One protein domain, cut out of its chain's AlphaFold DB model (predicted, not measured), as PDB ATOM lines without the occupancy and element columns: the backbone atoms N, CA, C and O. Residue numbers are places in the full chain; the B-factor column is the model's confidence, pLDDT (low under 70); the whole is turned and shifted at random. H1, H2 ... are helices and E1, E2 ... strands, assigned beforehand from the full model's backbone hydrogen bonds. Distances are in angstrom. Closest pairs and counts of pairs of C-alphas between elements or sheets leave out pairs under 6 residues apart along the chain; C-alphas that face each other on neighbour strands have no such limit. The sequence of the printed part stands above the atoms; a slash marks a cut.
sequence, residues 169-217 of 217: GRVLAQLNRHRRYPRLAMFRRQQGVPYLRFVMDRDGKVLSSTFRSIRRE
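What this domain is: This is residues 169 to 217 of the 217 residues of the protein "Protein TonB" of Novosphingobium fluoreni (UniProt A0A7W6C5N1). The antiparallel hairpin of E1 and E2 makes one side of an open loop of chain, and two short helices, H1 and H2, make the other side, with little between the sides. The 49 printed residues hold two named helices, then two named strands: H1, H2, E1, E2, a mixed class. The whole is loose, with a radius of gyration of the C-alphas of 13.6 A and spans of 38 by 31 by 18 A.

Where its parts are: E1 is residues 195 to 200, 16.3 A long; E2 is residues 206 to 212, 16.8 A, ending at C-alpha 212 (-26.066, -50.329, 14.087). H1 is residues 169 to 178, 14.6 A, from C-alpha 169 (-42.998, -56.073, 2.611). H2 is residues 183 to 187.

How they stand to each other: E1 and E2 are antiparallel at 163 degrees; N 197 and O 210 are 2.9 A apart, within hydrogen-bond range. H1 is apart from E1, E2 and H2; H2 is apart from E2. In H1 and H2 every O i to N i+4 pair is within hydrogen-bond range.

The domain as a whole: The farthest C-alphas, of Asp 203 and Glu 217, are 38.7 A apart. The printed part has no cut and no long link. Residue 217 alone is under 70 in pLDDT.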
ATOM      1  N   GLY A 169     -41.846 -56.975   2.613       89.88
ATOM      2  CA  GLY A 169     -42.998 -56.073   2.611       89.88
ATOM      3  C   GLY A 169     -43.860 -56.224   3.867       89.88
ATOM      4  O   GLY A 169     -44.242 -55.223   4.480       89.88
ATOM      5  N   ARG A 170     -44.099 -57.467   4.314       89.12
ATOM      6  CA  ARG A 170     -44.833 -57.753   5.562       89.12
ATOM      7  C   ARG A 170     -44.115 -57.200   6.793       89.12
ATOM      8  O   ARG A 170     -44.747 -56.574   7.647       89.12
ATOM      9  N   VAL A 171     -42.796 -57.373   6.862       91.19
ATOM     10  CA  VAL A 171     -41.968 -56.834   7.951       91.19
ATOM     11  C   VAL A 171     -41.992 -55.305   7.957       91.19
ATOM     12  O   VAL A 171     -42.220 -54.698   9.005       91.19
ATOM     13  N   LEU A 172     -41.821 -54.664   6.797       91.44
ATOM     14  CA  LEU A 172     -41.845 -53.206   6.676       91.44
ATOM     15  C   LEU A 172     -43.209 -52.612   7.041       91.44
ATOM     16  O   LEU A 172     -43.267 -51.594   7.733       91.44
ATOM     17  N   ALA A 173     -44.307 -53.247   6.633       92.38
ATOM     18  CA  ALA A 173     -45.654 -52.815   6.993       92.38
ATOM     19  C   ALA A 173     -45.864 -52.837   8.516       92.38
ATOM     20  O   ALA A 173     -46.329 -51.853   9.102       92.38
ATOM     21  N   GLN A 174     -45.453 -53.927   9.173       91.69
ATOM     22  CA  GLN A 174     -45.561 -54.057  10.624       91.69
ATOM     23  C   GLN A 174     -44.655 -53.054  11.356       91.69
ATOM     24  O   GLN A 174     -45.083 -52.448  12.341       91.69
ATOM     25  N   LEU A 175     -43.437 -52.816  10.860       92.62
ATOM     26  CA  LEU A 175     -42.524 -51.822  11.428       92.62
ATOM     27  C   LEU A 175     -43.093 -50.401  11.315       92.62
ATOM     28  O   LEU A 175     -43.067 -49.643  12.285       92.62
ATOM     29  N   ASN A 176     -43.659 -50.051  10.158       92.69
ATOM     30  CA  ASN A 176     -44.279 -48.746   9.935       92.69
ATOM     31  C   ASN A 176     -45.464 -48.502  10.875       92.69
ATOM     32  O   ASN A 176     -45.612 -47.390  11.383       92.69
ATOM     33  N   ARG A 177     -46.260 -49.537  11.173       94.31
ATOM     34  CA  ARG A 177     -47.379 -49.450  12.122       94.31
ATOM     35  C   ARG A 177     -46.935 -49.092  13.544       94.31
ATOM     36  O   ARG A 177     -47.655 -48.382  14.241       94.31
ATOM     37  N   HIS A 178     -45.764 -49.566  13.972       92.75
ATOM     38  CA  HIS A 178     -45.234 -49.351  15.329       92.75
ATOM     39  C   HIS A 178     -44.213 -48.212  15.429       92.75
ATOM     40  O   HIS A 178     -43.710 -47.918  16.515       92.75
ATOM     41  N   ARG A 179     -43.903 -47.529  14.324       91.50
ATOM     42  CA  ARG A 179     -42.934 -46.431  14.318       91.50
ATOM     43  C   ARG A 179     -43.458 -45.244  15.127       91.50
ATOM     44  O   ARG A 179     -44.494 -44.666  14.807       91.50
ATOM     45  N   ARG A 180     -42.682 -44.793  16.117       94.62
ATOM     46  CA  ARG A 180     -42.950 -43.549  16.854       94.62
ATOM     47  C   ARG A 180     -41.738 -42.631  16.824       94.62
ATOM     48  O   ARG A 180     -40.657 -43.005  17.262       94.62
ATOM     49  N   TYR A 181     -41.946 -41.413  16.333       93.56
ATOM     50  CA  TYR A 181     -40.917 -40.381  16.356       93.56
ATOM     51  C   TYR A 181     -40.910 -39.672  17.723       93.56
ATOM     52  O   TYR A 181     -41.972 -39.216  18.161       93.56
ATOM     53  N   PRO A 182     -39.766 -39.573  18.426       94.81
ATOM     54  CA  PRO A 182     -39.704 -38.912  19.728       94.81
ATOM     55  C   PRO A 182     -40.084 -37.427  19.642       94.81
ATOM     56  O   PRO A 182     -39.561 -36.700  18.799       94.81
ATOM     57  N   ARG A 183     -40.947 -36.938  20.548       96.62
ATOM     58  CA  ARG A 183     -41.452 -35.547  20.511       96.62
ATOM     59  C   ARG A 183     -40.351 -34.488  20.571       96.62
ATOM     60  O   ARG A 183     -40.438 -33.487  19.868       96.62
ATOM     61  N   LEU A 184     -39.298 -34.727  21.353       96.50
ATOM     62  CA  LEU A 184     -38.158 -33.811  21.438       96.50
ATOM     63  C   LEU A 184     -37.418 -33.692  20.093       96.50
ATOM     64  O   LEU A 184     -37.043 -32.594  19.687       96.50
ATOM     65  N   ALA A 185     -37.271 -34.809  19.376       95.25
ATOM     66  CA  ALA A 185     -36.688 -34.830  18.041       95.25
ATOM     67  C   ALA A 185     -37.612 -34.157  17.010       95.25
ATOM     68  O   ALA A 185     -37.112 -33.489  16.107       95.25
ATOM     69  N   MET A 186     -38.945 -34.276  17.160       96.50
ATOM     70  CA  MET A 186     -39.918 -33.560  16.313       96.50
ATOM     71  C   MET A 186     -39.769 -32.047  16.463       96.50
ATOM     72  O   MET A 186     -39.664 -31.341  15.465       96.50
ATOM     73  N   PHE A 187     -39.725 -31.553  17.706       97.25
ATOM     74  CA  PHE A 187     -39.594 -30.121  17.994       97.25
ATOM     75  C   PHE A 187     -38.309 -29.541  17.394       97.25
ATOM     76  O   PHE A 187     -38.326 -28.486  16.766       97.25
ATOM     77  N   ARG A 188     -37.200 -30.276  17.523       97.12
ATOM     78  CA  ARG A 188     -35.896 -29.906  16.955       97.12
ATOM     79  C   ARG A 188     -35.763 -30.208  15.460       97.12
ATOM     80  O   ARG A 188     -34.698 -29.966  14.904       97.12
ATOM     81  N   ARG A 189     -36.803 -30.761  14.820       95.31
ATOM     82  CA  ARG A 189     -36.811 -31.186  13.408       95.31
ATOM     83  C   ARG A 189     -35.594 -32.033  13.032       95.31
ATOM     84  O   ARG A 189     -35.075 -31.923  11.925       95.31
ATOM     85  N   GLN A 190     -35.124 -32.861  13.962       95.25
ATOM     86  CA  GLN A 190     -34.021 -33.777  13.689       95.25
ATOM     87  C   GLN A 190     -34.457 -34.756  12.600       95.25
ATOM     88  O   GLN A 190     -35.641 -35.080  12.508       95.25
ATOM     89  N   GLN A 191     -33.520 -35.203  11.769       93.19
ATOM     90  CA  GLN A 191     -33.768 -36.140  10.675       93.19
ATOM     91  C   GLN A 191     -32.634 -37.163  10.624       93.19
ATOM     92  O   GLN A 191     -31.505 -36.865  11.010       93.19
ATOM     93  N   GLY A 192     -32.936 -38.368  10.151       91.62
ATOM     94  CA  GLY A 192     -31.949 -39.426   9.990       91.62
ATOM     95  C   GLY A 192     -32.590 -40.767   9.658       91.62
ATOM     96  O   GLY A 192     -33.790 -40.963   9.859       91.62
ATOM     97  N   VAL A 193     -31.769 -41.690   9.158       91.56
ATOM     98  CA  VAL A 193     -32.168 -43.070   8.861       91.56
ATOM     99  C   VAL A 193     -31.475 -43.995   9.864       91.56
ATOM    100  O   VAL A 193     -30.254 -44.151   9.793       91.56
ATOM    101  N   PRO A 194     -32.207 -44.576  10.830       91.31
ATOM    102  CA  PRO A 194     -31.625 -45.527  11.766       91.31
ATOM    103  C   PRO A 194     -31.439 -46.893  11.098       91.31
ATOM    104  O   PRO A 194     -32.341 -47.389  10.426       91.31
ATOM    105  N   TYR A 195     -30.296 -47.532  11.345       92.81
ATOM    106  CA  TYR A 195     -30.059 -48.922  10.960       92.81
ATOM    107  C   TYR A 195     -30.308 -49.821  12.166       92.81
ATOM    108  O   TYR A 195     -29.674 -49.670  13.214       92.81
ATOM    109  N   LEU A 196     -31.236 -50.762  12.017       93.19
ATOM    110  CA  LEU A 196     -31.607 -51.710  13.060       93.19
ATOM    111  C   LEU A 196     -31.364 -53.132  12.566       93.19
ATOM    112  O   LEU A 196     -31.730 -53.480  11.446       93.19
ATOM    113  N   ARG A 197     -30.781 -53.963  13.427       94.19
ATOM    114  CA  ARG A 197     -30.739 -55.415  13.266       94.19
ATOM    115  C   ARG A 197     -31.608 -56.033  14.346       94.19
ATOM    116  O   ARG A 197     -31.497 -55.655  15.507       94.19
ATOM    117  N   PHE A 198     -32.446 -56.991  13.986       94.88
ATOM    118  CA  PHE A 198     -33.227 -57.745  14.955       94.88
ATOM    119  C   PHE A 198     -33.349 -59.202  14.517       94.88
ATOM    120  O   PHE A 198     -33.168 -59.522  13.343       94.88
ATOM    121  N   VAL A 199     -33.611 -60.079  15.478       95.00
ATOM    122  CA  VAL A 199     -33.894 -61.500  15.258       95.00
ATOM    123  C   VAL A 199     -35.350 -61.733  15.634       95.00
ATOM    124  O   VAL A 199     -35.807 -61.213  16.651       95.00
ATOM    125  N   MET A 200     -36.081 -62.489  14.822       93.06
ATOM    126  CA  MET A 200     -37.488 -62.807  15.054       93.06
ATOM    127  C   MET A 200     -37.738 -64.307  14.934       93.06
ATOM    128  O   MET A 200     -37.039 -65.000  14.199       93.06
ATOM    129  N   ASP A 201     -38.741 -64.781  15.658       94.06
ATOM    130  CA  ASP A 201     -39.286 -66.126  15.536       94.06
ATOM    131  C   ASP A 201     -40.213 -66.236  14.311       94.06
ATOM    132  O   ASP A 201     -40.707 -65.226  13.797       94.06
ATOM    133  N   ARG A 202     -40.501 -67.464  13.868       88.62
ATOM    134  CA  ARG A 202     -41.425 -67.761  12.759       88.62
ATOM    135  C   ARG A 202     -42.842 -67.242  12.997       88.62
ATOM    136  O   ARG A 202     -43.530 -66.899  12.043       88.62
ATOM    137  N   ASP A 203     -43.242 -67.120  14.261       90.06
ATOM    138  CA  ASP A 203     -44.544 -66.580  14.664       90.06
ATOM    139  C   ASP A 203     -44.568 -65.032  14.659       90.06
ATOM    140  O   ASP A 203     -45.567 -64.413  15.025       90.06
ATOM    141  N   GLY A 204     -43.464 -64.378  14.272       90.44
ATOM    142  CA  GLY A 204     -43.353 -62.919  14.172       90.44
ATOM    143  C   GLY A 204     -43.028 -62.205  15.488       90.44
ATOM    144  O   GLY A 204     -43.137 -60.979  15.566       90.44
ATOM    145  N   LYS A 205     -42.621 -62.936  16.535       92.50
ATOM    146  CA  LYS A 205     -42.143 -62.346  17.798       92.50
ATOM    147  C   LYS A 205     -40.668 -61.965  17.700       92.50
ATOM    148  O   LYS A 205     -39.854 -62.756  17.243       92.50
ATOM    149  N   VAL A 206     -40.311 -60.766  18.156       95.00
ATOM    150  CA  VAL A 206     -38.915 -60.299  18.173       95.00
ATOM    151  C   VAL A 206     -38.183 -60.913  19.366       95.00
ATOM    152  O   VAL A 206     -38.627 -60.775  20.502       95.00
ATOM    153  N   LEU A 207     -37.061 -61.575  19.096       95.75
ATOM    154  CA  LEU A 207     -36.198 -62.222  20.086       95.75
ATOM    155  C   LEU A 207     -35.096 -61.276  20.585       95.75
ATOM    156  O   LEU A 207     -34.783 -61.258  21.771       95.75
ATOM    157  N   SER A 208     -34.506 -60.475  19.695       95.31
ATOM    158  CA  SER A 208     -33.480 -59.486  20.055       95.31
ATOM    159  C   SER A 208     -33.440 -58.331  19.058       95.31
ATOM    160  O   SER A 208     -33.822 -58.495  17.902       95.31
ATOM    161  N   SER A 209     -32.976 -57.156  19.494       95.44
ATOM    162  CA  SER A 209     -32.834 -55.968  18.644       95.44
ATOM    163  C   SER A 209     -31.600 -55.151  19.022       95.44
ATOM    164  O   SER A 209     -31.346 -54.924  20.205       95.44
ATOM    165  N   THR A 210     -30.856 -54.669  18.031       95.81
ATOM    166  CA  THR A 210     -29.624 -53.896  18.220       95.81
ATOM    167  C   THR A 210     -29.510 -52.811  17.155       95.81
ATOM    168  O   THR A 210     -29.688 -53.069  15.962       95.81
ATOM    169  N   PHE A 211     -29.183 -51.592  17.578       94.25
ATOM    170  CA  PHE A 211     -28.883 -50.497  16.661       94.25
ATOM    171  C   PHE A 211     -27.481 -50.642  16.079       94.25
ATOM    172  O   PHE A 211     -26.525 -50.942  16.794       94.25
ATOM    173  N   ARG A 212     -27.353 -50.384  14.779       93.56
ATOM    174  CA  ARG A 212     -26.066 -50.329  14.087       93.56
ATOM    175  C   ARG A 212     -25.719 -48.869  13.810       93.56
ATOM    176  O   ARG A 212     -26.448 -48.189  13.093       93.56
ATOM    177  N   SER A 213     -24.610 -48.385  14.364       87.31
ATOM    178  CA  SER A 213     -24.042 -47.097  13.963       87.31
ATOM    179  C   SER A 213     -23.276 -47.260  12.648       87.31
ATOM    180  O   SER A 213     -22.543 -48.231  12.453       87.31
ATOM    181  N   ILE A 214     -23.464 -46.321  11.720       82.88
ATOM    182  CA  ILE A 214     -22.594 -46.202  10.549       82.88
ATOM    183  C   ILE A 214     -21.282 -45.577  11.023       82.88
ATOM    184  O   ILE A 214     -21.270 -44.446  11.509       82.88
ATOM    185  N   ARG A 215     -20.182 -46.322  10.904       80.88
ATOM    186  CA  ARG A 215     -18.830 -45.770  10.989       80.88
ATOM    187  C   ARG A 215     -18.530 -45.176   9.613       80.88
ATOM    188  O   ARG A 215     -18.546 -45.916   8.637       80.88
ATOM    189  N   ARG A 216     -18.374 -43.853   9.521       71.31
ATOM    190  CA  ARG A 216     -17.742 -43.241   8.344       71.31
ATOM    191  C   ARG A 216     -16.234 -43.359   8.530       71.31
ATOM    192  O   ARG A 216     -15.761 -43.139   9.645       71.31
ATOM    193  N   GLU A 217     -15.552 -43.751   7.468       58.09
ATOM    194  CA  GLU A 217     -14.095 -43.904   7.386       58.09
ATOM    195  C   GLU A 217     -13.466 -42.625   6.832       58.09
ATOM    196  O   GLU A 217     -14.170 -41.925   6.059       58.09
TER     197      GLU A 217